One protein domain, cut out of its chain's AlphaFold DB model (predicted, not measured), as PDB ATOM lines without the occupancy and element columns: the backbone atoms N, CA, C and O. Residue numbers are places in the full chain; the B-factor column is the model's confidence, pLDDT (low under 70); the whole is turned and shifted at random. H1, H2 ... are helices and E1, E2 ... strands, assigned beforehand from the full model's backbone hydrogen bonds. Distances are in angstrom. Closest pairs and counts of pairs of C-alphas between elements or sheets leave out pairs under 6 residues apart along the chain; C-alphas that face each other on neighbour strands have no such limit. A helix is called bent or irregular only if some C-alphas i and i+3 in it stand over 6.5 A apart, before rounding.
ATOM      1  N   GLN A   2     152.144 167.108 196.644       89.50
ATOM      2  CA  GLN A   2     152.322 167.512 195.231       89.50
ATOM      3  C   GLN A   2     153.784 167.587 194.749       89.50
ATOM      4  O   GLN A   2     154.122 167.047 193.702       89.50
ATOM      5  N   ALA A   3     154.677 168.187 195.540       88.81
ATOM      6  CA  ALA A   3     156.087 168.342 195.176       88.81
ATOM      7  C   ALA A   3     156.804 167.009 194.861       88.81
ATOM      8  O   ALA A   3     157.633 166.963 193.955       88.81
ATOM      9  N   THR A   4     156.456 165.907 195.546       89.88
ATOM     10  CA  THR A   4     157.089 164.593 195.305       89.88
ATOM     11  C   THR A   4     156.608 163.928 194.009       89.88
ATOM     12  O   THR A   4     157.374 163.203 193.370       89.88
ATOM     13  N   VAL A   5     155.370 164.233 193.602       89.88
ATOM     14  CA  VAL A   5     154.731 163.768 192.359       89.88
ATOM     15  C   VAL A   5     155.270 164.553 191.162       89.88
ATOM     16  O   VAL A   5     155.659 163.963 190.154       89.88
ATOM     17  N   ASP A   6     155.386 165.875 191.312       89.75
ATOM     18  CA  ASP A   6     155.956 166.784 190.311       89.75
ATOM     19  C   ASP A   6     157.469 166.582 190.099       89.75
ATOM     20  O   ASP A   6     158.033 167.117 189.149       89.75
ATOM     21  N   GLY A   7     158.151 165.863 190.997       90.75
ATOM     22  CA  GLY A   7     159.612 165.733 190.971       90.75
ATOM     23  C   GLY A   7     160.362 166.988 191.435       90.75
ATOM     24  O   GLY A   7     161.528 167.172 191.097       90.75
ATOM     25  N   LYS A   8     159.712 167.869 192.204       93.81
ATOM     26  CA  LYS A   8     160.295 169.115 192.725       93.81
ATOM     27  C   LYS A   8     160.811 168.896 194.147       93.81
ATOM     28  O   LYS A   8     160.043 168.916 195.105       93.81
ATOM     29  N   TYR A   9     162.121 168.717 194.293       93.69
ATOM     30  CA  TYR A   9     162.744 168.298 195.559       93.69
ATOM     31  C   TYR A   9     163.498 169.407 196.309       93.69
ATOM     32  O   TYR A   9     164.472 169.125 196.999       93.69
ATOM     33  N   SER A  10     163.077 170.666 196.178       91.12
ATOM     34  CA  SER A  10     163.761 171.816 196.795       91.12
ATOM     35  C   SER A  10     163.581 171.924 198.315       91.12
ATOM     36  O   SER A  10     164.394 172.555 198.982       91.12
ATOM     37  N   HIS A  11     162.531 171.323 198.879       92.50
ATOM     38  CA  HIS A  11     162.250 171.387 200.316       92.50
ATOM     39  C   HIS A  11     163.194 170.487 201.135       92.50
ATOM     40  O   HIS A  11     163.458 169.351 200.733       92.50
ATOM     41  N   GLN A  12     163.616 170.932 202.331       93.44
ATOM     42  CA  GLN A  12     164.577 170.194 203.178       93.44
ATOM     43  C   GLN A  12     164.116 168.770 203.516       93.44
ATOM     44  O   GLN A  12     164.940 167.875 203.678       93.44
ATOM     45  N   PHE A  13     162.796 168.556 203.591       93.50
ATOM     46  CA  PHE A  13     162.183 167.239 203.796       93.50
ATOM     47  C   PHE A  13     162.791 166.170 202.880       93.50
ATOM     48  O   PHE A  13     163.083 165.067 203.333       93.50
ATOM     49  N   PHE A  14     163.018 166.488 201.604       93.75
ATOM     50  CA  PHE A  14     163.523 165.522 200.629       93.75
ATOM     51  C   PHE A  14     165.001 165.179 200.815       93.75
ATOM     52  O   PHE A  14     165.446 164.167 200.282       93.75
ATOM     53  N   GLY A  15     165.761 166.002 201.545       92.56
ATOM     54  CA  GLY A  15     167.189 165.802 201.769       92.56
ATOM     55  C   GLY A  15     168.004 165.643 200.479       92.56
ATOM     56  O   GLY A  15     167.589 166.022 199.381       92.56
ATOM     57  N   SER A  16     169.193 165.057 200.611       92.25
ATOM     58  CA  SER A  16     170.078 164.756 199.483       92.25
ATOM     59  C   SER A  16     169.700 163.436 198.810       92.25
ATOM     60  O   SER A  16     169.453 162.447 199.485       92.25
ATOM     61  N   ALA A  17     169.743 163.373 197.476       90.38
ATOM     62  CA  ALA A  17     169.567 162.111 196.742       90.38
ATOM     63  C   ALA A  17     170.670 161.083 197.042       90.38
ATOM     64  O   ALA A  17     170.480 159.900 196.785       90.38
ATOM     65  N   LYS A  18     171.817 161.534 197.565       92.00
ATOM     66  CA  LYS A  18     172.943 160.662 197.918       92.00
ATOM     67  C   LYS A  18     172.726 159.913 199.234       92.00
ATOM     68  O   LYS A  18     173.488 159.002 199.530       92.00
ATOM     69  N   THR A  19     171.742 160.311 200.041       93.88
ATOM     70  CA  THR A  19     171.406 159.605 201.280       93.88
ATOM     71  C   THR A  19     170.236 158.663 201.037       93.88
ATOM     72  O   THR A  19     169.314 158.988 200.289       93.88
ATOM     73  N   ASP A  20     170.245 157.508 201.704       91.19
ATOM     74  CA  ASP A  20     169.163 156.519 201.618       91.19
ATOM     75  C   ASP A  20     167.803 157.132 201.998       91.19
ATOM     76  O   ASP A  20     166.813 157.000 201.283       91.19
ATOM     77  N   GLN A  21     167.759 157.927 203.066       90.19
ATOM     78  CA  GLN A  21     166.524 158.593 203.476       90.19
ATOM     79  C   GLN A  21     166.026 159.614 202.436       90.19
ATOM     80  O   GLN A  21     164.820 159.733 202.210       90.19
ATOM     81  N   GLY A  22     166.934 160.356 201.796       90.69
ATOM     82  CA  GLY A  22     166.561 161.358 200.804       90.69
ATOM     83  C   GLY A  22     166.126 160.744 199.476       90.69
ATOM     84  O   GLY A  22     165.164 161.218 198.873       90.69
ATOM     85  N   SER A  23     166.751 159.644 199.047       91.06
ATOM     86  CA  SER A  23     166.294 158.882 197.881       91.06
ATOM     87  C   SER A  23     164.914 158.257 198.128       91.06
ATOM     88  O   SER A  23     164.022 158.395 197.286       91.06
ATOM     89  N   ARG A  24     164.672 157.689 199.322       93.50
ATOM     90  CA  ARG A  24     163.382 157.081 199.703       93.50
ATOM     91  C   ARG A  24     162.200 158.051 199.664       93.50
ATOM     92  O   ARG A  24     161.092 157.626 199.348       93.50
ATOM     93  N   ARG A  25     162.417 159.344 199.935       94.31
ATOM     94  CA  ARG A  25     161.364 160.385 199.963       94.31
ATOM     95  C   ARG A  25     160.977 160.938 198.582       94.31
ATOM     96  O   ARG A  25     159.970 161.641 198.462       94.31
ATOM     97  N   ARG A  26     161.760 160.647 197.537       94.75
ATOM     98  CA  ARG A  26     161.600 161.187 196.175       94.75
ATOM     99  C   ARG A  26     160.769 160.242 195.303       94.75
ATOM    100  O   ARG A  26     161.314 159.504 194.486       94.75
ATOM    101  N   LEU A  27     159.444 160.269 195.467       94.75
ATOM    102  CA  LEU A  27     158.527 159.289 194.868       94.75
ATOM    103  C   LEU A  27     158.686 159.168 193.348       94.75
ATOM    104  O   LEU A  27     158.901 158.065 192.861       94.75
ATOM    105  N   ARG A  28     158.631 160.283 192.604       93.94
ATOM    106  CA  ARG A  28     158.779 160.253 191.137       93.94
ATOM    107  C   ARG A  28     160.082 159.582 190.688       93.94
ATOM    108  O   ARG A  28     160.033 158.710 189.829       93.94
ATOM    109  N   ALA A  29     161.219 159.937 191.291       93.81
ATOM    110  CA  ALA A  29     162.509 159.325 190.966       93.81
ATOM    111  C   ALA A  29     162.530 157.816 191.273       93.81
ATOM    112  O   ALA A  29     163.032 157.027 190.479       93.81
ATOM    113  N   ARG A  30     161.934 157.395 192.396       95.38
ATOM    114  CA  ARG A  30     161.817 155.971 192.744       95.38
ATOM    115  C   ARG A  30     160.948 155.201 191.762       95.38
ATOM    116  O   ARG A  30     161.321 154.106 191.370       95.38
ATOM    117  N   VAL A  31     159.808 155.765 191.367       94.00
ATOM    118  CA  VAL A  31     158.921 155.142 190.378       94.00
ATOM    119  C   VAL A  31     159.631 155.015 189.031       94.00
ATOM    120  O   VAL A  31     159.552 153.959 188.421       94.00
ATOM    121  N   GLN A  32     160.384 156.031 188.597       92.56
ATOM    122  CA  GLN A  32     161.203 155.938 187.381       92.56
ATOM    123  C   GLN A  32     162.222 154.796 187.463       92.56
ATOM    124  O   GLN A  32     162.251 153.952 186.577       92.56
ATOM    125  N   TYR A  33     162.970 154.705 188.564       93.94
ATOM    126  CA  TYR A  33     163.918 153.611 188.790       93.94
ATOM    127  C   TYR A  33     163.245 152.225 188.797       93.94
ATOM    128  O   TYR A  33     163.760 151.268 188.224       93.94
ATOM    129  N   ILE A  34     162.067 152.104 189.420       94.56
ATOM    130  CA  ILE A  34     161.266 150.871 189.405       94.56
ATOM    131  C   ILE A  34     160.872 150.496 187.967       94.56
ATOM    132  O   ILE A  34     161.012 149.339 187.579       94.56
ATOM    133  N   LEU A  35     160.422 151.464 187.162       89.81
ATOM    134  CA  LEU A  35     160.027 151.233 185.771       89.81
ATOM    135  C   LEU A  35     161.216 150.877 184.865       89.81
ATOM    136  O   LEU A  35     161.069 150.046 183.972       89.81
ATOM    137  N   GLU A  36     162.393 151.458 185.101       89.69
ATOM    138  CA  GLU A  36     163.631 151.090 184.399       89.69
ATOM    139  C   GLU A  36     164.024 149.636 184.684       89.69
ATOM    140  O   GLU A  36     164.279 148.869 183.755       89.69
ATOM    141  N   ASN A  37     163.988 149.224 185.954       92.00
ATOM    142  CA  ASN A  37     164.242 147.831 186.328       92.00
ATOM    143  C   ASN A  37     163.182 146.884 185.769       92.00
ATOM    144  O   ASN A  37     163.515 145.790 185.330       92.00
ATOM    145  N   PHE A  38     161.915 147.299 185.744       90.81
ATOM    146  CA  PHE A  38     160.849 146.521 185.123       90.81
ATOM    147  C   PHE A  38     161.085 146.318 183.624       90.81
ATOM    148  O   PHE A  38     160.867 145.220 183.121       90.81
ATOM    149  N   ALA A  39     161.573 147.332 182.906       83.94
ATOM    150  CA  ALA A  39     161.920 147.188 181.495       83.94
ATOM    151  C   ALA A  39     163.045 146.159 181.284       83.94
ATOM    152  O   ALA A  39     162.990 145.364 180.344       83.94
ATOM    153  N   GLU A  40     164.039 146.138 182.174       83.62
ATOM    154  CA  GLU A  40     165.111 145.144 182.138       83.62
ATOM    155  C   GLU A  40     164.612 143.741 182.520       83.62
ATOM    156  O   GLU A  40     164.906 142.767 181.826       83.62
ATOM    157  N   ASP A  41     163.769 143.635 183.547       85.50
ATOM    158  CA  ASP A  41     163.112 142.387 183.935       85.50
ATOM    159  C   ASP A  41     162.250 141.836 182.792       85.50
ATOM    160  O   ASP A  41     162.313 140.648 182.494       85.50
ATOM    161  N   MET A  42     161.496 142.680 182.086       82.25
ATOM    162  CA  MET A  42     160.743 142.283 180.894       82.25
ATOM    163  C   MET A  42     161.666 141.808 179.765       82.25
ATOM    164  O   MET A  42     161.346 140.838 179.078       82.25
ATOM    165  N   ARG A  43     162.830 142.440 179.581       78.56
ATOM    166  CA  ARG A  43     163.811 142.053 178.554       78.56
ATOM    167  C   ARG A  43     164.415 140.675 178.821       78.56
ATOM    168  O   ARG A  43     164.591 139.896 177.885       78.56
ATOM    169  N   VAL A  44     164.752 140.385 180.076       79.69
ATOM    170  CA  VAL A  44     165.452 139.152 180.466       79.69
ATOM    171  C   VAL A  44     164.470 138.021 180.779       79.69
ATOM    172  O   VAL A  44     164.676 136.884 180.356       79.69
ATOM    173  N   HIS A  45     163.382 138.328 181.482       82.00
ATOM    174  CA  HIS A  45     162.447 137.363 182.067       82.00
ATOM    175  C   HIS A  45     161.052 137.378 181.433       82.00
ATOM    176  O   HIS A  45     160.218 136.551 181.798       82.00
ATOM    177  N   GLY A  46     160.777 138.282 180.489       81.81
ATOM    178  CA  GLY A  46     159.470 138.374 179.834       81.81
ATOM    179  C   GLY A  46     159.175 137.231 178.862       81.81
ATOM    180  O   GLY A  46     158.038 137.067 178.445       81.81
ATOM    181  N   GLN A  47     160.163 136.422 178.495       77.88
ATOM    182  CA  GLN A  47     159.979 135.258 177.626       77.88
ATOM    183  C   GLN A  47     159.955 133.976 178.459       77.88
ATOM    184  O   GLN A  47     160.861 133.716 179.252       77.88
ATOM    185  N   ASN A  48     158.916 133.161 178.270       81.81
ATOM    186  CA  ASN A  48     158.776 131.873 178.948       81.81
ATOM    187  C   ASN A  48     159.886 130.885 178.546       81.81
ATOM    188  O   ASN A  48     160.415 130.158 179.386       81.81
ATOM    189  N   ARG A  49     160.248 130.866 177.256       79.19
ATOM    190  CA  ARG A  49     161.314 130.037 176.686       79.19
ATOM    191  C   ARG A  49     162.322 130.897 175.936       79.19
ATOM    192  O   ARG A  49     161.951 131.624 175.014       79.19
ATOM    193  N   VAL A  50     163.598 130.743 176.270       80.06
ATOM    194  CA  VAL A  50     164.717 131.433 175.623       80.06
ATOM    195  C   VAL A  50     165.338 130.516 174.570       80.06
ATOM    196  O   VAL A  50     165.815 129.429 174.889       80.06
ATOM    197  N   LEU A  51     165.325 130.954 173.308       75.12
ATOM    198  CA  LEU A  51     165.777 130.151 172.168       75.12
ATOM    199  C   LEU A  51     167.269 130.350 171.876       75.12
ATOM    200  O   LEU A  51     167.676 131.441 171.461       75.12
ATOM    201  N   LEU A  52     168.050 129.277 171.986       74.94
ATOM    202  CA  LEU A  52     169.496 129.268 171.736       74.94
ATOM    203  C   LEU A  52     169.831 128.561 170.415       74.94
ATOM    204  O   LEU A  52     169.175 127.587 170.058       74.94
ATOM    205  N   ASP A  53     170.818 129.054 169.659       72.38
ATOM    206  CA  ASP A  53     171.300 128.345 168.455       72.38
ATOM    207  C   ASP A  53     172.195 127.157 168.821       72.38
ATOM    208  O   ASP A  53     172.136 126.122 168.164       72.38
ATOM    209  N   GLU A  54     172.976 127.303 169.887       75.75
ATOM    210  CA  GLU A  54     173.935 126.324 170.389       75.75
ATOM    211  C   GLU A  54     173.843 126.297 171.919       75.75
ATOM    212  O   GLU A  54     173.491 127.308 172.538       75.75
ATOM    213  N   MET A  55     174.101 125.137 172.531       71.69
ATOM    214  CA  MET A  55     174.158 125.056 173.989       71.69
ATOM    215  C   MET A  55     175.465 125.674 174.475       71.69
ATOM    216  O   MET A  55     176.512 125.373 173.902       71.69
ATOM    217  N   PRO A  56     175.418 126.535 175.502       67.44
ATOM    218  CA  PRO A  56     176.632 127.028 176.126       67.44
ATOM    219  C   PRO A  56     177.426 125.856 176.709       67.44
ATOM    220  O   PRO A  56     176.846 124.906 177.232       67.44
ATOM    221  N   GLU A  57     178.752 125.939 176.605       67.94
ATOM    222  CA  GLU A  57     179.684 124.941 177.149       67.94
ATOM    223  C   GLU A  57     179.640 124.891 178.689       67.94
ATOM    224  O   GLU A  57     179.988 123.876 179.287       67.94
ATOM    225  N   ASP A  58     179.151 125.961 179.325       64.56
ATOM    226  CA  ASP A  58     178.990 126.065 180.773       64.56
ATOM    227  C   ASP A  58     177.743 125.304 181.265       64.56
ATOM    228  O   ASP A  58     176.598 125.710 181.031       64.56
ATOM    229  N   GLU A  59     177.971 124.223 182.021       55.75
ATOM    230  CA  GLU A  59     176.931 123.348 182.591       55.75
ATOM    231  C   GLU A  59     175.905 124.098 183.465       55.75
ATOM    232  O   GLU A  59     174.745 123.689 183.542       55.75
ATOM    233  N   GLU A  60     176.274 125.235 184.071       56.47
ATOM    234  CA  GLU A  60     175.379 126.024 184.933       56.47
ATOM    235  C   GLU A  60     174.201 126.662 184.175       56.47
ATOM    236  O   GLU A  60     173.105 126.793 184.729       56.47
ATOM    237  N   ILE A  61     174.370 127.017 182.895       52.72
ATOM    238  CA  ILE A  61     173.277 127.580 182.081       52.72
ATOM    239  C   ILE A  61     172.302 126.470 181.645       52.72
ATOM    240  O   ILE A  61     171.097 126.716 181.525       52.72
ATOM    241  N   GLY A  62     172.797 125.234 181.501       50.75
ATOM    242  CA  GLY A  62     172.009 124.042 181.167       50.75
ATOM    243  C   GLY A  62     170.968 123.642 182.222       50.75
ATOM    244  O   GLY A  62     170.061 122.867 181.923       50.75
ATOM    245  N   VAL A  63     171.041 124.200 183.436       52.03
ATOM    246  CA  VAL A  63     170.118 123.889 184.545       52.03
ATOM    247  C   VAL A  63     168.858 124.769 184.533       52.03
ATOM    248  O   VAL A  63     167.840 124.420 185.136       52.03
ATOM    249  N   CYS A  64     168.857 125.909 183.832       61.59
ATOM    250  CA  CYS A  64     167.672 126.766 183.798       61.59
ATOM    251  C   CYS A  64     166.662 126.240 182.765       61.59
ATOM    252  O   CYS A  64     166.824 126.429 181.561       61.59
ATOM    253  N   SER A  65     165.565 125.645 183.250       69.12
ATOM    254  CA  SER A  65     164.505 125.000 182.447       69.12
ATOM    255  C   SER A  65     163.834 125.888 181.384       69.12
ATOM    256  O   SER A  65     163.018 125.409 180.596       69.12
ATOM    257  N   ARG A  66     164.147 127.188 181.350       76.88
ATOM    258  CA  ARG A  66     163.646 128.147 180.358       76.88
ATOM    259  C   ARG A  66     164.437 128.128 179.052       76.88
ATOM    260  O   ARG A  66     163.889 128.562 178.042       76.88
ATOM    261  N   TYR A  67     165.683 127.662 179.038       81.75
ATOM    262  CA  TYR A  67     166.461 127.586 177.803       81.75
ATOM    263  C   TYR A  67     166.056 126.369 176.977       81.75
ATOM    264  O   TYR A  67     165.833 125.284 177.508       81.75
ATOM    265  N   ILE A  68     165.964 126.558 175.666       79.38
ATOM    266  CA  ILE A  68     165.720 125.475 174.718       79.38
ATOM    267  C   ILE A  68     166.499 125.741 173.436       79.38
ATOM    268  O   ILE A  68     166.580 126.879 172.952       79.38
ATOM    269  N   LEU A  69     167.079 124.684 172.870       76.88
ATOM    270  CA  LEU A  69     167.673 124.771 171.551       76.88
ATOM    271  C   LEU A  69     166.606 125.106 170.520       76.88
ATOM    272  O   LEU A  69     165.487 124.592 170.496       76.88
ATOM    273  N   ARG A  70     166.983 125.982 169.605       70.56
ATOM    274  CA  ARG A  70     166.117 126.470 168.550       70.56
ATOM    275  C   ARG A  70     165.710 125.351 167.579       70.56
ATOM    276  O   ARG A  70     164.672 125.497 166.930       70.56
ATOM    277  N   SER A  71     166.505 124.288 167.444       71.31
ATOM    278  CA  SER A  71     166.138 123.057 166.727       71.31
ATOM    279  C   SER A  71     165.001 122.323 167.429       71.31
ATOM    280  O   SER A  71     163.999 121.995 166.801       71.31
ATOM    281  N   ASP A  72     165.130 122.146 168.738       74.94
ATOM    282  CA  ASP A  72     164.247 121.307 169.542       74.94
ATOM    283  C   ASP A  72     162.891 121.986 169.709       74.94
ATOM    284  O   ASP A  72     161.851 121.368 169.500       74.94
ATOM    285  N   TYR A  73     162.896 123.305 169.921       75.19
ATOM    286  CA  TYR A  73     161.675 124.106 169.931       75.19
ATOM    287  C   TYR A  73     160.910 124.034 168.599       75.19
ATOM    288  O   TYR A  73     159.684 124.007 168.595       75.19
ATOM    289  N   ILE A  74     161.600 123.974 167.449       69.62
ATOM    290  CA  ILE A  74     160.908 123.763 166.165       69.62
ATOM    291  C   ILE A  74     160.207 122.402 166.156       69.62
ATOM    292  O   ILE A  74     159.065 122.320 165.708       69.62
ATOM    293  N   GLU A  75     160.868 121.339 166.619       72.81
ATOM    294  CA  GLU A  75     160.259 120.006 166.670       72.81
ATOM    295  C   GLU A  75     159.058 119.956 167.622       72.81
ATOM    296  O   GLU A  75     158.023 119.387 167.263       72.81
ATOM    297  N   GLU A  76     159.141 120.614 168.782       74.56
ATOM    298  CA  GLU A  76     158.019 120.735 169.722       74.56
ATOM    299  C   GLU A  76     156.808 121.412 169.071       74.56
ATOM    300  O   GLU A  76     155.683 120.920 169.179       74.56
ATOM    301  N   VAL A  77     157.038 122.502 168.333       69.19
ATOM    302  CA  VAL A  77     155.983 123.302 167.694       69.19
ATOM    303  C   VAL A  77     155.404 122.630 166.439       69.19
ATOM    304  O   VAL A  77     154.236 122.845 166.104       69.19
ATOM    305  N   LYS A  78     156.152 121.744 165.767       67.12
ATOM    306  CA  LYS A  78     155.678 121.019 164.571       67.12
ATOM    307  C   LYS A  78     154.436 120.166 164.826       67.12
ATOM    308  O   LYS A  78     153.605 120.025 163.928       67.12
ATOM    309  N   ASN A  79     154.304 119.568 166.006       67.12
ATOM    310  CA  ASN A  79     153.160 118.710 166.323       67.12
ATOM    311  C   ASN A  79     151.854 119.509 166.492       67.12
ATOM    312  O   ASN A  79     150.871 119.156 165.834       67.12
ATOM    313  N   PRO A  80     151.819 120.594 167.291       62.84
ATOM    314  CA  PRO A  80     150.723 121.559 167.284       62.84
ATOM    315  C   PRO A  80     150.418 122.102 165.882       62.84
ATOM    316  O   PRO A  80     149.256 122.109 165.488       62.84
ATOM    317  N   MET A  81     151.442 122.438 165.079       63.38
ATOM    318  CA  MET A  81     151.251 122.915 163.698       63.38
ATOM    319  C   MET A  81     150.472 121.912 162.855       63.38
ATOM    320  O   MET A  81     149.431 122.266 162.304       63.38
ATOM    321  N   LYS A  82     150.900 120.646 162.845       64.50
ATOM    322  CA  LYS A  82     150.225 119.574 162.098       64.50
ATOM    323  C   LYS A  82     148.780 119.346 162.543       64.50
ATOM    324  O   LYS A  82     147.931 119.050 161.709       64.50
ATOM    325  N   LYS A  83     148.503 119.462 163.847       64.06
ATOM    326  CA  LYS A  83     147.164 119.263 164.430       64.06
ATOM    327  C   LYS A  83     146.229 120.455 164.208       64.06
ATOM    328  O   LYS A  83     145.019 120.268 164.180       64.06
ATOM    329  N   SER A  84     146.781 121.657 164.051       59.56
ATOM    330  CA  SER A  84     146.026 122.895 163.830       59.56
ATOM    331  C   SER A  84     145.605 123.125 162.370       59.56
ATOM    332  O   SER A  84     144.884 124.082 162.088       59.56
ATOM    333  N   HIS A  85     146.016 122.260 161.434       57.00
ATOM    334  CA  HIS A  85     145.598 122.347 160.035       57.00
ATOM    335  C   HIS A  85     144.103 122.039 159.890       57.00
ATOM    336  O   HIS A  85     143.658 120.912 160.089       57.00
ATOM    337  N   GLY A  86     143.322 123.045 159.505       55.12
ATOM    338  CA  GLY A  86     141.889 122.863 159.240       55.12
ATOM    339  C   GLY A  86     141.224 123.983 158.441       55.12
ATOM    340  O   GLY A  86     140.098 123.812 157.982       55.12
ATOM    341  N   ARG A  87     141.903 125.125 158.262       54.72
ATOM    342  CA  ARG A  87     141.375 126.299 157.543       54.72
ATOM    343  C   ARG A  87     142.361 126.947 156.562       54.72
ATOM    344  O   ARG A  87     142.003 127.927 155.917       54.72
ATOM    345  N   GLU A  88     143.584 126.434 156.449       58.69
ATOM    346  CA  GLU A  88     144.610 126.985 155.556       58.69
ATOM    347  C   GLU A  88     144.485 126.465 154.124       58.69
ATOM    348  O   GLU A  88     144.132 125.310 153.885       58.69
ATOM    349  N   LEU A  89     144.864 127.316 153.168       51.09
ATOM    350  CA  LEU A  89     145.201 126.881 151.817       51.09
ATOM    351  C   LEU A  89     146.526 126.111 151.862       51.09
ATOM    352  O   LEU A  89     147.445 126.478 152.604       51.09
ATOM    353  N   SER A  90     146.650 125.068 151.043       51.28
ATOM    354  CA  SER A  90     147.890 124.305 150.886       51.28
ATOM    355  C   SER A  90     149.076 125.241 150.599       51.28
ATOM    356  O   SER A  90     149.092 125.952 149.599       51.28
ATOM    357  N   GLY A  91     150.071 125.251 151.494       48.62
ATOM    358  CA  GLY A  91     151.268 126.102 151.389       48.62
ATOM    359  C   GLY A  91     151.238 127.401 152.207       48.62
ATOM    360  O   GLY A  91     152.230 128.124 152.219       48.62
ATOM    361  N   THR A  92     150.154 127.690 152.930       50.25
ATOM    362  CA  THR A  92     150.096 128.779 153.927       50.25
ATOM    363  C   THR A  92     150.181 128.203 155.338       50.25
ATOM    364  O   THR A  92     149.780 127.061 155.535       50.25
ATOM    365  N   SER A  93     150.752 128.936 156.303       54.66
ATOM    366  CA  SER A  93     150.741 128.497 157.708       54.66
ATOM    367  C   SER A  93     149.671 129.204 158.525       54.66
ATOM    368  O   SER A  93     149.237 130.308 158.191       54.66
ATOM    369  N   ASN A  94     149.260 128.543 159.605       58.28
ATOM    370  CA  ASN A  94     148.163 128.974 160.452       58.28
ATOM    371  C   ASN A  94     148.504 130.248 161.240       58.28
ATOM    372  O   ASN A  94     149.327 130.183 162.155       58.28
ATOM    373  N   PRO A  95     147.843 131.394 161.020       60.34
ATOM    374  CA  PRO A  95     148.026 132.556 161.891       60.34
ATOM    375  C   PRO A  95     147.553 132.300 163.339       60.34
ATOM    376  O   PRO A  95     148.010 132.973 164.268       60.34
ATOM    377  N   MET A  96     146.694 131.298 163.569       66.69
ATOM    378  CA  MET A  96     146.252 130.921 164.918       66.69
ATOM    379  C   MET A  96     147.398 130.370 165.760       66.69
ATOM    380  O   MET A  96     147.521 130.745 166.925       66.69
ATOM    381  N   ILE A  97     148.296 129.569 165.173       69.44
ATOM    382  CA  ILE A  97     149.397 128.988 165.947       69.44
ATOM    383  C   ILE A  97     150.399 130.042 166.394       69.44
ATOM    384  O   ILE A  97     150.958 129.953 167.480       69.44
ATOM    385  N   ILE A  98     150.591 131.088 165.589       68.19
ATOM    386  CA  ILE A  98     151.431 132.226 165.963       68.19
ATOM    387  C   ILE A  98     150.866 132.893 167.220       68.19
ATOM    388  O   ILE A  98     151.625 133.267 168.109       68.19
ATOM    389  N   SER A  99     149.541 132.999 167.308       68.75
ATOM    390  CA  SER A  99     148.860 133.589 168.460       68.75
ATOM    391  C   SER A  99     148.991 132.703 169.700       68.75
ATOM    392  O   SER A  99     149.288 133.209 170.776       68.75
ATOM    393  N   GLU A 100     148.845 131.384 169.556       73.88
ATOM    394  CA  GLU A 100     149.043 130.426 170.653       73.88
ATOM    395  C   GLU A 100     150.481 130.450 171.185       73.88
ATOM    396  O   GLU A 100     150.693 130.646 172.381       73.88
ATOM    397  N   LEU A 101     151.478 130.353 170.299       75.00
ATOM    398  CA  LEU A 101     152.896 130.402 170.672       75.00
ATOM    399  C   LEU A 101     153.278 131.738 171.309       75.00
ATOM    400  O   LEU A 101     154.116 131.782 172.210       75.00
ATOM    401  N   PHE A 102     152.676 132.833 170.841       74.94
ATOM    402  CA  PHE A 102     152.888 134.141 171.436       74.94
ATOM    403  C   PHE A 102     152.359 134.180 172.871       74.94
ATOM    404  O   PHE A 102     153.126 134.462 173.788       74.94
ATOM    405  N   LYS A 103     151.104 133.767 173.087       78.31
ATOM    406  CA  LYS A 103     150.503 133.669 174.427       78.31
ATOM    407  C   LYS A 103     151.323 132.791 175.370       78.31
ATOM    408  O   LYS A 103     151.531 133.153 176.526       78.31
ATOM    409  N   GLU A 104     151.832 131.658 174.889       80.56
ATOM    410  CA  GLU A 104     152.677 130.774 175.697       80.56
ATOM    411  C   GLU A 104     153.965 131.429 176.180       80.56
ATOM    412  O   GLU A 104     154.439 131.137 177.279       80.56
ATOM    413  N   GLN A 105     154.541 132.291 175.360       79.31
ATOM    414  CA  GLN A 105     155.764 132.988 175.691       79.31
ATOM    415  C   GLN A 105     155.525 134.205 176.594       79.31
ATOM    416  O   GLN A 105     156.392 134.525 177.403       79.31
ATOM    417  N   CYS A 106     154.340 134.818 176.524       83.12
ATOM    418  CA  CYS A 106     153.901 135.919 177.390       83.12
ATOM    419  C   CYS A 106     153.491 135.488 178.808       83.12
ATOM    420  O   CYS A 106     153.242 136.347 179.652       83.12
ATOM    421  N   LYS A 107     153.426 134.179 179.101       86.12
ATOM    422  CA  LYS A 107     153.038 133.633 180.422       86.12
ATOM    423  C   LYS A 107     153.678 134.343 181.636       86.12
ATOM    424  O   LYS A 107     152.969 134.521 182.624       86.12
ATOM    425  N   PRO A 108     154.958 134.776 181.614       87.88
ATOM    426  CA  PRO A 108     155.576 135.438 182.766       87.88
ATOM    427  C   PRO A 108     155.056 136.853 183.066       87.88
ATOM    428  O   PRO A 108     155.291 137.360 184.162       87.88
ATOM    429  N   TRP A 109     154.395 137.527 182.118       90.12
ATOM    430  CA  TRP A 109     154.175 138.976 182.203       90.12
ATOM    431  C   TRP A 109     153.261 139.394 183.339       90.12
ATOM    432  O   TRP A 109     153.537 140.414 183.964       90.12
ATOM    433  N   GLN A 110     152.227 138.605 183.638       89.62
ATOM    434  CA  GLN A 110     151.338 138.902 184.759       89.62
ATOM    435  C   GLN A 110     152.141 139.010 186.061       89.62
ATOM    436  O   GLN A 110     152.054 140.017 186.751       89.62
ATOM    437  N   GLY A 111     153.023 138.043 186.332       91.69
ATOM    438  CA  GLY A 111     153.858 138.063 187.536       91.69
ATOM    439  C   GLY A 111     154.857 139.227 187.569       91.69
ATOM    440  O   GLY A 111     155.125 139.781 188.634       91.69
ATOM    441  N   LEU A 112     155.393 139.638 186.416       88.88
ATOM    442  CA  LEU A 112     156.276 140.808 186.328       88.88
ATOM    443  C   LEU A 112     155.517 142.116 186.594       88.88
ATOM    444  O   LEU A 112     156.029 143.005 187.278       88.88
ATOM    445  N   VAL A 113     154.292 142.221 186.081       90.75
ATOM    446  CA  VAL A 113     153.398 143.356 186.318       90.75
ATOM    447  C   VAL A 113     152.956 143.408 187.780       90.75
ATOM    448  O   VAL A 113     153.032 144.468 188.399       90.75
ATOM    449  N   ASP A 114     152.590 142.276 188.373       92.50
ATOM    450  CA  ASP A 114     152.214 142.202 189.788       92.50
ATOM    451  C   ASP A 114     153.374 142.653 190.691       92.50
ATOM    452  O   ASP A 114     153.180 143.445 191.619       92.50
ATOM    453  N   LYS A 115     154.607 142.244 190.359       94.44
ATOM    454  CA  LYS A 115     155.826 142.682 191.051       94.44
ATOM    455  C   LYS A 115     156.027 144.196 190.953       94.44
ATOM    456  O   LYS A 115     156.279 144.846 191.969       94.44
ATOM    457  N   VAL A 116     155.931 144.785 189.755       93.06
ATOM    458  CA  VAL A 116     156.142 146.237 189.595       93.06
ATOM    459  C   VAL A 116     155.040 147.038 190.288       93.06
ATOM    460  O   VAL A 116     155.311 148.059 190.923       93.06
ATOM    461  N   ARG A 117     153.801 146.541 190.225       92.94
ATOM    462  CA  ARG A 117     152.648 147.097 190.928       92.94
ATOM    463  C   ARG A 117     152.921 147.166 192.427       92.94
ATOM    464  O   ARG A 117     152.814 148.246 193.004       92.94
ATOM    465  N   GLU A 118     153.309 146.055 193.048       94.88
ATOM    466  CA  GLU A 118     153.608 146.001 194.482       94.88
ATOM    467  C   GLU A 118     154.711 146.996 194.875       94.88
ATOM    468  O   GLU A 118     154.549 147.763 195.826       94.88
ATOM    469  N   GLN A 119     155.789 147.074 194.090       95.38
ATOM    470  CA  GLN A 119     156.888 148.012 194.331       95.38
ATOM    471  C   GLN A 119     156.438 149.480 194.287       95.38
ATOM    472  O   GLN A 119     156.839 150.279 195.142       95.38
ATOM    473  N   VAL A 120     155.592 149.852 193.321       93.81
ATOM    474  CA  VAL A 120     155.036 151.213 193.213       93.81
ATOM    475  C   VAL A 120     154.086 151.512 194.373       93.81
ATOM    476  O   VAL A 120     154.134 152.610 194.945       93.81
ATOM    477  N   LEU A 121     153.231 150.552 194.747       93.50
ATOM    478  CA  LEU A 121     152.313 150.705 195.875       93.50
ATOM    479  C   LEU A 121     153.081 150.940 197.176       93.50
ATOM    480  O   LEU A 121     152.827 151.951 197.838       93.50
ATOM    481  N   HIS A 122     154.080 150.097 197.444       94.81
ATOM    482  CA  HIS A 122     154.957 150.180 198.605       94.81
ATOM    483  C   HIS A 122     155.734 151.504 198.660       94.81
ATOM    484  O   HIS A 122     155.707 152.201 199.672       94.81
ATOM    485  N   ALA A 123     156.372 151.917 197.557       95.00
ATOM    486  CA  ALA A 123     157.102 153.188 197.504       95.00
ATOM    487  C   ALA A 123     156.190 154.394 197.793       95.00
ATOM    488  O   ALA A 123     156.603 155.355 198.445       95.00
ATOM    489  N   THR A 124     154.941 154.342 197.327       93.44
ATOM    490  CA  THR A 124     153.951 155.389 197.595       93.44
ATOM    491  C   THR A 124     153.538 155.411 199.065       93.44
ATOM    492  O   THR A 124     153.428 156.496 199.635       93.44
ATOM    493  N   ASP A 125     153.343 154.248 199.691       93.00
ATOM    494  CA  ASP A 125     152.976 154.157 201.108       93.00
ATOM    495  C   ASP A 125     154.103 154.657 202.013       93.00
ATOM    496  O   ASP A 125     153.852 155.447 202.922       93.00
ATOM    497  N   GLU A 126     155.354 154.299 201.719       94.88
ATOM    498  CA  GLU A 126     156.517 154.800 202.457       94.88
ATOM    499  C   GLU A 126     156.642 156.325 202.375       94.88
ATOM    500  O   GLU A 126     156.862 156.990 203.389       94.88
ATOM    501  N   VAL A 127     156.495 156.899 201.176       94.75
ATOM    502  CA  VAL A 127     156.581 158.355 200.994       94.75
ATOM    503  C   VAL A 127     155.401 159.055 201.658       94.75
ATOM    504  O   VAL A 127     155.589 160.098 202.284       94.75
ATOM    505  N   THR A 128     154.199 158.486 201.557       94.25
ATOM    506  CA  THR A 128     153.000 159.023 202.213       94.25
ATOM    507  C   THR A 128     153.186 159.035 203.723       94.25
ATOM    508  O   THR A 128     153.012 160.083 204.341       94.25
ATOM    509  N   ASN A 129     153.628 157.917 204.303       94.81
ATOM    510  CA  ASN A 129     153.938 157.816 205.724       94.81
ATOM    511  C   ASN A 129     154.982 158.861 206.137       94.81
ATOM    512  O   ASN A 129     154.732 159.661 207.032       94.81
ATOM    513  N   ALA A 130     156.099 158.954 205.409       95.25
ATOM    514  CA  ALA A 130     157.148 159.928 205.698       95.25
ATOM    515  C   ALA A 130     156.652 161.385 205.647       95.25
ATOM    516  O   ALA A 130     157.078 162.199 206.464       95.25
ATOM    517  N   ILE A 131     155.772 161.728 204.700       94.69
ATOM    518  CA  ILE A 131     155.193 163.075 204.589       94.69
ATOM    519  C   ILE A 131     154.241 163.352 205.753       94.69
ATOM    520  O   ILE A 131     154.320 164.425 206.345       94.69
ATOM    521  N   VAL A 132     153.354 162.410 206.084       95.44
ATOM    522  CA  VAL A 132     152.373 162.591 207.163       95.44
ATOM    523  C   VAL A 132     153.083 162.726 208.507       95.44
ATOM    524  O   VAL A 132     152.827 163.693 209.214       95.44
ATOM    525  N   THR A 133     154.044 161.851 208.817       95.38
ATOM    526  CA  THR A 133     154.858 161.942 210.043       95.38
ATOM    527  C   THR A 133     155.667 163.238 210.122       95.38
ATOM    528  O   THR A 133     155.958 163.714 211.212       95.38
ATOM    529  N   HIS A 134     156.046 163.829 208.986       93.75
ATOM    530  CA  HIS A 134     156.798 165.084 208.979       93.75
ATOM    531  C   HIS A 134     155.937 166.324 209.257       93.75
ATOM    532  O   HIS A 134     156.466 167.321 209.741       93.75
ATOM    533  N   VAL A 135     154.647 166.293 208.907       93.06
ATOM    534  CA  VAL A 135     153.776 167.485 208.915       93.06
ATOM    535  C   VAL A 135     152.728 167.443 210.029       93.06
ATOM    536  O   VAL A 135     152.317 168.496 210.511       93.06
ATOM    537  N   ALA A 136     152.268 166.256 210.423       93.50
ATOM    538  CA  ALA A 136     151.200 166.086 211.400       93.50
ATOM    539  C   ALA A 136     151.742 165.873 212.823       93.50
ATOM    540  O   ALA A 136     152.859 165.392 213.008       93.50
ATOM    541  N   ALA A 137     150.925 166.197 213.830       94.12
ATOM    542  CA  ALA A 137     151.233 165.862 215.218       94.12
ATOM    543  C   ALA A 137     151.181 164.339 215.410       94.12
ATOM    544  O   ALA A 137     150.323 163.683 214.811       94.12
ATOM    545  N   GLU A 138     152.059 163.789 216.248       93.00
ATOM    546  CA  GLU A 138     152.266 162.339 216.404       93.00
ATOM    547  C   GLU A 138     150.954 161.567 216.631       93.00
ATOM    548  O   GLU A 138     150.648 160.637 215.883       93.00
ATOM    549  N   ASP A 139     150.104 162.054 217.537       94.88
ATOM    550  CA  ASP A 139     148.816 161.433 217.881       94.88
ATOM    551  C   ASP A 139     147.801 161.420 216.721       94.88
ATOM    552  O   ASP A 139     146.870 160.616 216.693       94.88
ATOM    553  N   THR A 140     147.971 162.304 215.732       94.75
ATOM    554  CA  THR A 140     147.059 162.433 214.581       94.75
ATOM    555  C   THR A 140     147.486 161.598 213.373       94.75
ATOM    556  O   THR A 140     146.663 161.318 212.494       94.75
ATOM    557  N   VAL A 141     148.748 161.150 213.330       95.44
ATOM    558  CA  VAL A 141     149.318 160.380 212.210       95.44
ATOM    559  C   VAL A 141     148.500 159.119 211.892       95.44
ATOM    560  O   VAL A 141     148.151 158.938 210.719       95.44
ATOM    561  N   PRO A 142     148.122 158.261 212.868       94.50
ATOM    562  CA  PRO A 142     147.386 157.033 212.564       94.50
ATOM    563  C   PRO A 142     146.022 157.305 211.917       94.50
ATOM    564  O   PRO A 142     145.635 156.618 210.967       94.50
ATOM    565  N   GLY A 143     145.315 158.337 212.390       95.12
ATOM    566  CA  GLY A 143     144.013 158.739 211.856       95.12
ATOM    567  C   GLY A 143     144.106 159.226 210.410       95.12
ATOM    568  O   GLY A 143     143.347 158.774 209.551       95.12
ATOM    569  N   ILE A 144     145.090 160.079 210.112       93.56
ATOM    570  CA  ILE A 144     145.324 160.596 208.755       93.56
ATOM    571  C   ILE A 144     145.679 159.456 207.792       93.56
ATOM    572  O   ILE A 144     145.119 159.374 206.698       93.56
ATOM    573  N   LEU A 145     146.572 158.544 208.191       93.50
ATOM    574  CA  LEU A 145     146.958 157.405 207.351       93.50
ATOM    575  C   LEU A 145     145.786 156.457 207.075       93.50
ATOM    576  O   LEU A 145     145.680 155.941 205.963       93.50
ATOM    577  N   SER A 146     144.893 156.251 208.047       92.88
ATOM    578  CA  SER A 146     143.674 155.453 207.859       92.88
ATOM    579  C   SER A 146     142.765 156.046 206.775       92.88
ATOM    580  O   SER A 146     142.363 155.349 205.842       92.88
ATOM    581  N   ILE A 147     142.521 157.361 206.828       92.19
ATOM    582  CA  ILE A 147     141.716 158.073 205.823       92.19
ATOM    583  C   ILE A 147     142.358 157.965 204.433       92.19
ATOM    584  O   ILE A 147     141.674 157.657 203.456       92.19
ATOM    585  N   LEU A 148     143.676 158.175 204.337       90.50
ATOM    586  CA  LEU A 148     144.403 158.104 203.066       90.50
ATOM    587  C   LEU A 148     144.387 156.698 202.454       90.50
ATOM    588  O   LEU A 148     144.209 156.574 201.242       90.50
ATOM    589  N   ARG A 149     144.525 155.641 203.266       88.56
ATOM    590  CA  ARG A 149     144.416 154.249 202.794       88.56
ATOM    591  C   ARG A 149     143.049 153.977 202.174       88.56
ATOM    592  O   ARG A 149     142.987 153.458 201.063       88.56
ATOM    593  N   ASN A 150     141.975 154.401 202.839       86.69
ATOM    594  CA  ASN A 150     140.617 154.227 202.324       86.69
ATOM    595  C   ASN A 150     140.414 154.989 201.006       86.69
ATOM    596  O   ASN A 150     139.923 154.418 200.030       86.69
ATOM    597  N   ALA A 151     140.864 156.246 200.940       86.44
ATOM    598  CA  ALA A 151     140.750 157.080 199.744       86.44
ATOM    599  C   ALA A 151     141.547 156.534 198.543       86.44
ATOM    600  O   ALA A 151     141.124 156.684 197.396       86.44
ATOM    601  N   ARG A 152     142.683 155.869 198.792       86.94
ATOM    602  CA  ARG A 152     143.567 155.338 197.745       86.94
ATOM    603  C   ARG A 152     142.998 154.112 197.019       86.94
ATOM    604  O   ARG A 152     143.447 153.817 195.913       86.94
ATOM    605  N   THR A 153     142.000 153.427 197.579       87.62
ATOM    606  CA  THR A 153     141.394 152.211 196.993       87.62
ATOM    607  C   THR A 153     141.001 152.391 195.522       87.62
ATOM    608  O   THR A 153     141.300 151.534 194.692       87.62
ATOM    609  N   ASN A 154     140.403 153.536 195.174       85.62
ATOM    610  CA  ASN A 154     140.034 153.842 193.790       85.62
ATOM    611  C   ASN A 154     141.264 153.953 192.880       85.62
ATOM    612  O   ASN A 154     141.283 153.359 191.811       85.62
ATOM    613  N   SER A 155     142.326 154.626 193.329       85.38
ATOM    614  CA  SER A 155     143.561 154.767 192.551       85.38
ATOM    615  C   SER A 155     144.291 153.439 192.331       85.38
ATOM    616  O   SER A 155     144.965 153.280 191.318       85.38
ATOM    617  N   ILE A 156     144.175 152.489 193.267       88.56
ATOM    618  CA  ILE A 156     144.703 151.127 193.086       88.56
ATOM    619  C   ILE A 156     143.918 150.415 191.984       88.56
ATOM    620  O   ILE A 156     144.520 149.865 191.070       88.56
ATOM    621  N   ARG A 157     142.583 150.499 192.016       89.69
ATOM    622  CA  ARG A 157     141.735 149.927 190.966       89.69
ATOM    623  C   ARG A 157     142.019 150.543 189.593       89.69
ATOM    624  O   ARG A 157     142.066 149.821 188.606       89.69
ATOM    625  N   ASP A 158     142.246 151.853 189.527       87.94
ATOM    626  CA  ASP A 158     142.582 152.534 188.273       87.94
ATOM    627  C   ASP A 158     143.956 152.099 187.735       87.94
ATOM    628  O   ASP A 158     144.147 151.990 186.524       87.94
ATOM    629  N   LEU A 159     144.921 151.838 188.624       86.12
ATOM    630  CA  LEU A 159     146.217 151.271 188.250       86.12
ATOM    631  C   LEU A 159     146.054 149.852 187.687       86.12
ATOM    632  O   LEU A 159     146.637 149.542 186.650       86.12
ATOM    633  N   ASP A 160     145.229 149.029 188.331       88.06
ATOM    634  CA  ASP A 160     144.958 147.649 187.916       88.06
ATOM    635  C   ASP A 160     144.289 147.605 186.542       88.06
ATOM    636  O   ASP A 160     144.769 146.915 185.642       88.06
ATOM    637  N   ALA A 161     143.267 148.437 186.330       90.06
ATOM    638  CA  ALA A 161     142.588 148.558 185.044       90.06
ATOM    639  C   ALA A 161     143.543 148.989 183.916       90.06
ATOM    640  O   ALA A 161     143.428 148.524 182.781       90.06
ATOM    641  N   LYS A 162     144.520 149.860 184.212       87.75
ATOM    642  CA  LYS A 162     145.545 150.254 183.235       87.75
ATOM    643  C   LYS A 162     146.475 149.100 182.884       87.75
ATOM    644  O   LYS A 162     146.761 148.911 181.705       87.75
ATOM    645  N   PHE A 163     146.942 148.339 183.872       87.50
ATOM    646  CA  PHE A 163     147.764 147.160 183.604       87.50
ATOM    647  C   PHE A 163     147.005 146.119 182.782       87.50
ATOM    648  O   PHE A 163     147.553 145.605 181.811       87.50
ATOM    649  N   GLU A 164     145.739 145.874 183.105       87.94
ATOM    650  CA  GLU A 164     144.884 144.960 182.352       87.94
ATOM    651  C   GLU A 164     144.698 145.429 180.903       87.94
ATOM    652  O   GLU A 164     144.932 144.658 179.974       87.94
ATOM    653  N   THR A 165     144.409 146.716 180.695       88.31
ATOM    654  CA  THR A 165     144.285 147.315 179.353       88.31
ATOM    655  C   THR A 165     145.567 147.161 178.527       88.31
ATOM    656  O   THR A 165     145.505 146.962 177.317       88.31
ATOM    657  N   LEU A 166     146.740 147.250 179.163       83.94
ATOM    658  CA  LEU A 166     148.028 147.077 178.487       83.94
ATOM    659  C   LEU A 166     148.344 145.608 178.180       83.94
ATOM    660  O   LEU A 166     149.001 145.330 177.180       83.94
ATOM    661  N   LEU A 167     147.909 144.670 179.023       84.44
ATOM    662  CA  LEU A 167     148.178 143.241 178.851       84.44
ATOM    663  C   LEU A 167     147.195 142.557 177.892       84.44
ATOM    664  O   LEU A 167     147.592 141.645 177.162       84.44
ATOM    665  N   GLU A 168     145.931 142.984 177.876       85.44
ATOM    666  CA  GLU A 168     144.834 142.325 177.154       85.44
ATOM    667  C   GLU A 168     145.145 142.054 175.669       85.44
ATOM    668  O   GLU A 168     145.036 140.889 175.261       85.44
ATOM    669  N   PRO A 169     145.663 143.019 174.878       79.12
ATOM    670  CA  PRO A 169     145.913 142.795 173.453       79.12
ATOM    671  C   PRO A 169     146.955 141.707 173.189       79.12
ATOM    672  O   PRO A 169     146.986 141.106 172.115       79.12
ATOM    673  N   HIS A 170     147.826 141.451 174.163       73.69
ATOM    674  CA  HIS A 170     148.934 140.516 174.041       73.69
ATOM    675  C   HIS A 170     148.616 139.135 174.615       73.69
ATOM    676  O   HIS A 170     149.112 138.132 174.103       73.69
ATOM    677  N   LEU A 171     147.781 139.072 175.652       76.00
ATOM    678  CA  LEU A 171     147.357 137.813 176.266       76.00
ATOM    679  C   LEU A 171     146.142 137.204 175.559       76.00
ATOM    680  O   LEU A 171     146.023 135.980 175.481       76.00
ATOM    681  N   ASN A 172     145.255 138.033 175.008       78.06
ATOM    682  CA  ASN A 172     143.989 137.584 174.434       78.06
ATOM    683  C   ASN A 172     143.866 137.856 172.930       78.06
ATOM    684  O   ASN A 172     143.238 137.045 172.243       78.06
ATOM    685  N   GLY A 173     144.528 138.893 172.414       69.75
ATOM    686  CA  GLY A 173     144.480 139.290 171.006       69.75
ATOM    687  C   GLY A 173     145.378 138.497 170.045       69.75
ATOM    688  O   GLY A 173     146.142 137.605 170.427       69.75
ATOM    689  N   HIS A 174     145.270 138.843 168.757       65.62
ATOM    690  CA  HIS A 174     146.186 138.383 167.713       65.62
ATOM    691  C   HIS A 174     147.403 139.312 167.643       65.62
ATOM    692  O   HIS A 174     147.222 140.529 167.555       65.62
ATOM    693  N   PRO A 175     148.636 138.781 167.620       62.66
ATOM    694  CA  PRO A 175     149.820 139.614 167.476       62.66
ATOM    695  C   PRO A 175     149.800 140.323 166.119       62.66
ATOM    696  O   PRO A 175     149.880 139.683 165.070       62.66
ATOM    697  N   VAL A 176     149.735 141.651 166.138       57.09
ATOM    698  CA  VAL A 176     149.930 142.498 164.958       57.09
ATOM    699  C   VAL A 176     151.152 143.364 165.223       57.09
ATOM    700  O   VAL A 176     151.246 143.999 166.271       57.09
ATOM    701  N   THR A 177     152.105 143.384 164.293       54.50
ATOM    702  CA  THR A 177     153.238 144.310 164.362       54.50
ATOM    703  C   THR A 177     153.384 145.075 163.059       54.50
ATOM    704  O   THR A 177     153.323 144.501 161.973       54.50
ATOM    705  N   TYR A 178     153.596 146.379 163.195       51.81
ATOM    706  CA  TYR A 178     153.945 147.290 162.106       51.81
ATOM    707  C   TYR A 178     155.416 147.721 162.187       51.81
ATOM    708  O   TYR A 178     155.839 148.674 161.536       51.81
ATOM    709  N   ASP A 179     156.206 147.041 163.017       56.22
ATOM    710  CA  ASP A 179     157.607 147.367 163.223       56.22
ATOM    711  C   ASP A 179     158.459 146.923 162.028       56.22
ATOM    712  O   ASP A 179     158.751 145.742 161.811       56.22
ATOM    713  N   HIS A 180     158.879 147.917 161.259       49.84
ATOM    714  CA  HIS A 180     159.772 147.783 160.118       49.84
ATOM    715  C   HIS A 180     161.109 147.129 160.492       49.84
ATOM    716  O   HIS A 180     161.624 146.343 159.701       49.84
ATOM    717  N   TRP A 245     159.579 138.496 168.245       38.12
ATOM    718  CA  TRP A 245     160.062 138.873 169.574       38.12
ATOM    719  C   TRP A 245     161.044 140.051 169.563       38.12
ATOM    720  O   TRP A 245     161.052 140.861 170.485       38.12
ATOM    721  N   VAL A 246     161.829 140.206 168.490       36.34
ATOM    722  CA  VAL A 246     162.804 141.310 168.356       36.34
ATOM    723  C   VAL A 246     162.099 142.666 168.170       36.34
ATOM    724  O   VAL A 246     162.621 143.699 168.582       36.34
ATOM    725  N   SER A 247     160.881 142.653 167.618       34.66
ATOM    726  CA  SER A 247     160.007 143.832 167.542       34.66
ATOM    727  C   SER A 247     159.434 144.246 168.884       34.66
ATOM    728  O   SER A 247     159.298 145.424 169.208       34.66
ATOM    729  N   TRP A 248     159.069 143.239 169.668       35.50
ATOM    730  CA  TRP A 248     158.291 143.400 170.879       35.50
ATOM    731  C   TRP A 248     159.084 144.176 171.949       35.50
ATOM    732  O   TRP A 248     158.564 145.084 172.594       35.50
ATOM    733  N   VAL A 249     160.400 143.937 172.015       33.12
ATOM    734  CA  VAL A 249     161.349 144.666 172.877       33.12
ATOM    735  C   VAL A 249     161.581 146.118 172.418       33.12
ATOM    736  O   VAL A 249     161.812 147.000 173.248       33.12
ATOM    737  N   SER A 250     161.486 146.400 171.112       31.84
ATOM    738  CA  SER A 250     161.644 147.760 170.569       31.84
ATOM    739  C   SER A 250     160.388 148.617 170.771       31.84
ATOM    740  O   SER A 250     160.505 149.799 171.095       31.84
ATOM    741  N   ASN A 251     159.192 148.023 170.691       34.78
ATOM    742  CA  ASN A 251     157.924 148.729 170.918       34.78
ATOM    743  C   ASN A 251     157.668 149.080 172.397       34.78
ATOM    744  O   ASN A 251     157.138 150.154 172.680       34.78
ATOM    745  N   ILE A 252     158.122 148.260 173.356       34.09
ATOM    746  CA  ILE A 252     158.052 148.607 174.791       34.09
ATOM    747  C   ILE A 252     158.915 149.836 175.115       34.09
ATOM    748  O   ILE A 252     158.494 150.701 175.882       34.09
ATOM    749  N   ARG A 253     160.096 149.971 174.497       29.95
ATOM    750  CA  ARG A 253     160.964 151.149 174.682       29.95
ATOM    751  C   ARG A 253     160.312 152.447 174.200       29.95
ATOM    752  O   ARG A 253     160.484 153.483 174.837       29.95
ATOM    753  N   ILE A 254     159.541 152.388 173.114       31.47
ATOM    754  CA  ILE A 254     158.831 153.544 172.549       31.47
ATOM    755  C   ILE A 254     157.623 153.919 173.422       31.47
ATOM    756  O   ILE A 254     157.436 155.094 173.734       31.47
ATOM    757  N   LEU A 255     156.855 152.936 173.900       32.19
ATOM    758  CA  LEU A 255     155.688 153.168 174.763       32.19
ATOM    759  C   LEU A 255     156.068 153.705 176.155       32.19
ATOM    760  O   LEU A 255     155.396 154.592 176.679       32.19
ATOM    761  N   VAL A 256     157.187 153.246 176.725       31.44
ATOM    762  CA  VAL A 256     157.703 153.761 178.007       31.44
ATOM    763  C   VAL A 256     158.314 155.165 177.848       31.44
ATOM    764  O   VAL A 256     158.169 156.001 178.740       31.44
ATOM    765  N   GLY A 257     158.914 155.477 176.691       27.42
ATOM    766  CA  GLY A 257     159.412 156.822 176.365       27.42
ATOM    767  C   GLY A 257     158.305 157.875 176.218       27.42
ATOM    768  O   GLY A 257     158.472 159.010 176.666       27.42
ATOM    769  N   VAL A 258     157.145 157.492 175.674       31.94
ATOM    770  CA  VAL A 258     155.954 158.358 175.574       31.94
ATOM    771  C   VAL A 258     155.330 158.629 176.952       31.94
ATOM    772  O   VAL A 258     154.832 159.727 177.198       31.94
ATOM    773  N   PHE A 259     155.427 157.685 177.895       31.42
ATOM    774  CA  PHE A 259     154.851 157.820 179.240       31.42
ATOM    775  C   PHE A 259     155.631 158.777 180.165       31.42
ATOM    776  O   PHE A 259     155.079 159.298 181.135       31.42
ATOM    777  N   LEU A 260     156.910 159.050 179.880       32.19
ATOM    778  CA  LEU A 260     157.770 159.868 180.747       32.19
ATOM    779  C   LEU A 260     157.833 161.361 180.372       32.19
ATOM    780  O   LEU A 260     158.311 162.153 181.190       32.19
ATOM    781  N   LEU A 261     157.333 161.761 179.193       31.36
ATOM    782  CA  LEU A 261     157.522 163.113 178.636       31.36
ATOM    783  C   LEU A 261     156.279 164.016 178.563       31.36
ATOM    784  O   LEU A 261     156.416 165.158 178.133       31.36
TER     785      LEU A 261
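What this domain is: This is residues 2 to 180 and 245 to 261 of the 276 residues of an uncharacterized protein of Beauveria bassiana (UniProt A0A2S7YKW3). Three long helices, H3, H6 and H7, run lengthwise through the model, H6 side by side with each of the other two; the turn of the H6 and H7 hairpin lies towards one extreme, and a smaller head of H4, H5 and the short strands E1 and E2 lies at the other. H1 and H2 sit by the start of H3, H8 runs beside H3, and residues 56 to 63 of the loop between the strands stick out from the head. The printed part has 196 residues, with eight named helices and two named strands in the order H1, H2, H3, E1, E2, H4, H5, H6, H7, H8; its class is mostly helix, and E1 and E2 make a parallel sheet. The whole is elongated and loose, with a radius of gyration of the C-alphas of 22.8 A and spans of 75 by 41 by 31 A.

How they stand to each other: Begin at the sheet: E1, residues 50 to 52, and E2, residues 67 to 69, are parallel neighbours at 37 degrees. Look there for N 52 and O 68, 3.0 A apart, and N 68 and O 50, also 3.0 A, both pairs within hydrogen-bond range. H4, residues 70 to 83, follows E2 with no residue between; its closest C-alphas with E1 are those of Arg 70 and Leu 51, 5.2 A apart. H4 and H5, residues 95 to 106, are close but not clearly touching, at a steep tilt of 48 degrees; their closest C-alphas, of Met 81 and Ile 97, are 6.7 A apart. H5 meets H6, residues 109 to 135, only through their link. H6 and H7, residues 138 to 171, form a helical hairpin and touch at a shallow tilt of 22 degrees, opposite ways, closest at the C-alphas of Thr 133 and Val 141, 6.2 A. Residues 170 to 171 of H7 touch H5, closest at the C-alphas of Leu 171 and Lys 103, 5.5 A. The hub is H3, residues 27 to 45; it touches H6 at a shallow tilt of 15 degrees, opposite ways, closest at the C-alphas of Val 31 and Val 120, 6.2 A. H3 and H7 are apart. H8, residues 245 to 260, only just touches H3, with 3 pairs of C-alphas within 8 A, at a shallow tilt of 4 degrees, opposite ways; the closest are those of Val 249 and Arg 43, 6.7 A. H1, residues 2 to 6, touches H3, closest at the C-alphas of Val 5 and Arg 28, 5.5 A. H2, residues 20 to 24, touches H3 only at the corner, and only just, with 3 pairs within 8 A, closest at the C-alphas of Arg 24 and Arg 30, 7.2 A. Every O i to N i+4 pair is within hydrogen-bond range in H1, H2, H3, H5 and H6; the counts are 8 of 10 in H4, 23 of 30 in H7 and 10 of 12 in H8.

Where its parts are: Find C-alpha 50, where E1 begins, at (164.717, 131.433, 175.623). H4 then runs 20.7 A and H5 16.9 A. Find C-alpha 109 at (154.175, 138.976, 182.203); from there H6 runs 39.1 A. H7 runs 47.3 A, has a kink of 37 degrees near residue 151, and is irregular, with C-alphas 139 and 142 7.0 A apart. Go back to C-alpha 2, where H1 begins, at (152.322, 167.512, 195.231); after H1 and H2, H3 runs 25.7 A. H8 runs 23.9 A and ends at C-alpha 260, at (157.770, 159.868, 180.747).

The domain as a whole: The two C-alphas farthest apart are those of Ser 90 and Ala 137, 76.7 A. Residues 181 to 244 are not printed, and C-alphas 180 and 245 are 13.0 A apart across this cut. The links H1 to H2, E1 to E2 and H4 to H5 are long. The mean pLDDT of the printed part is 77.1; residues 56 to 65, residue 74, and residues 77 to 99, 173 to 180 and 245 to 261 are under 70.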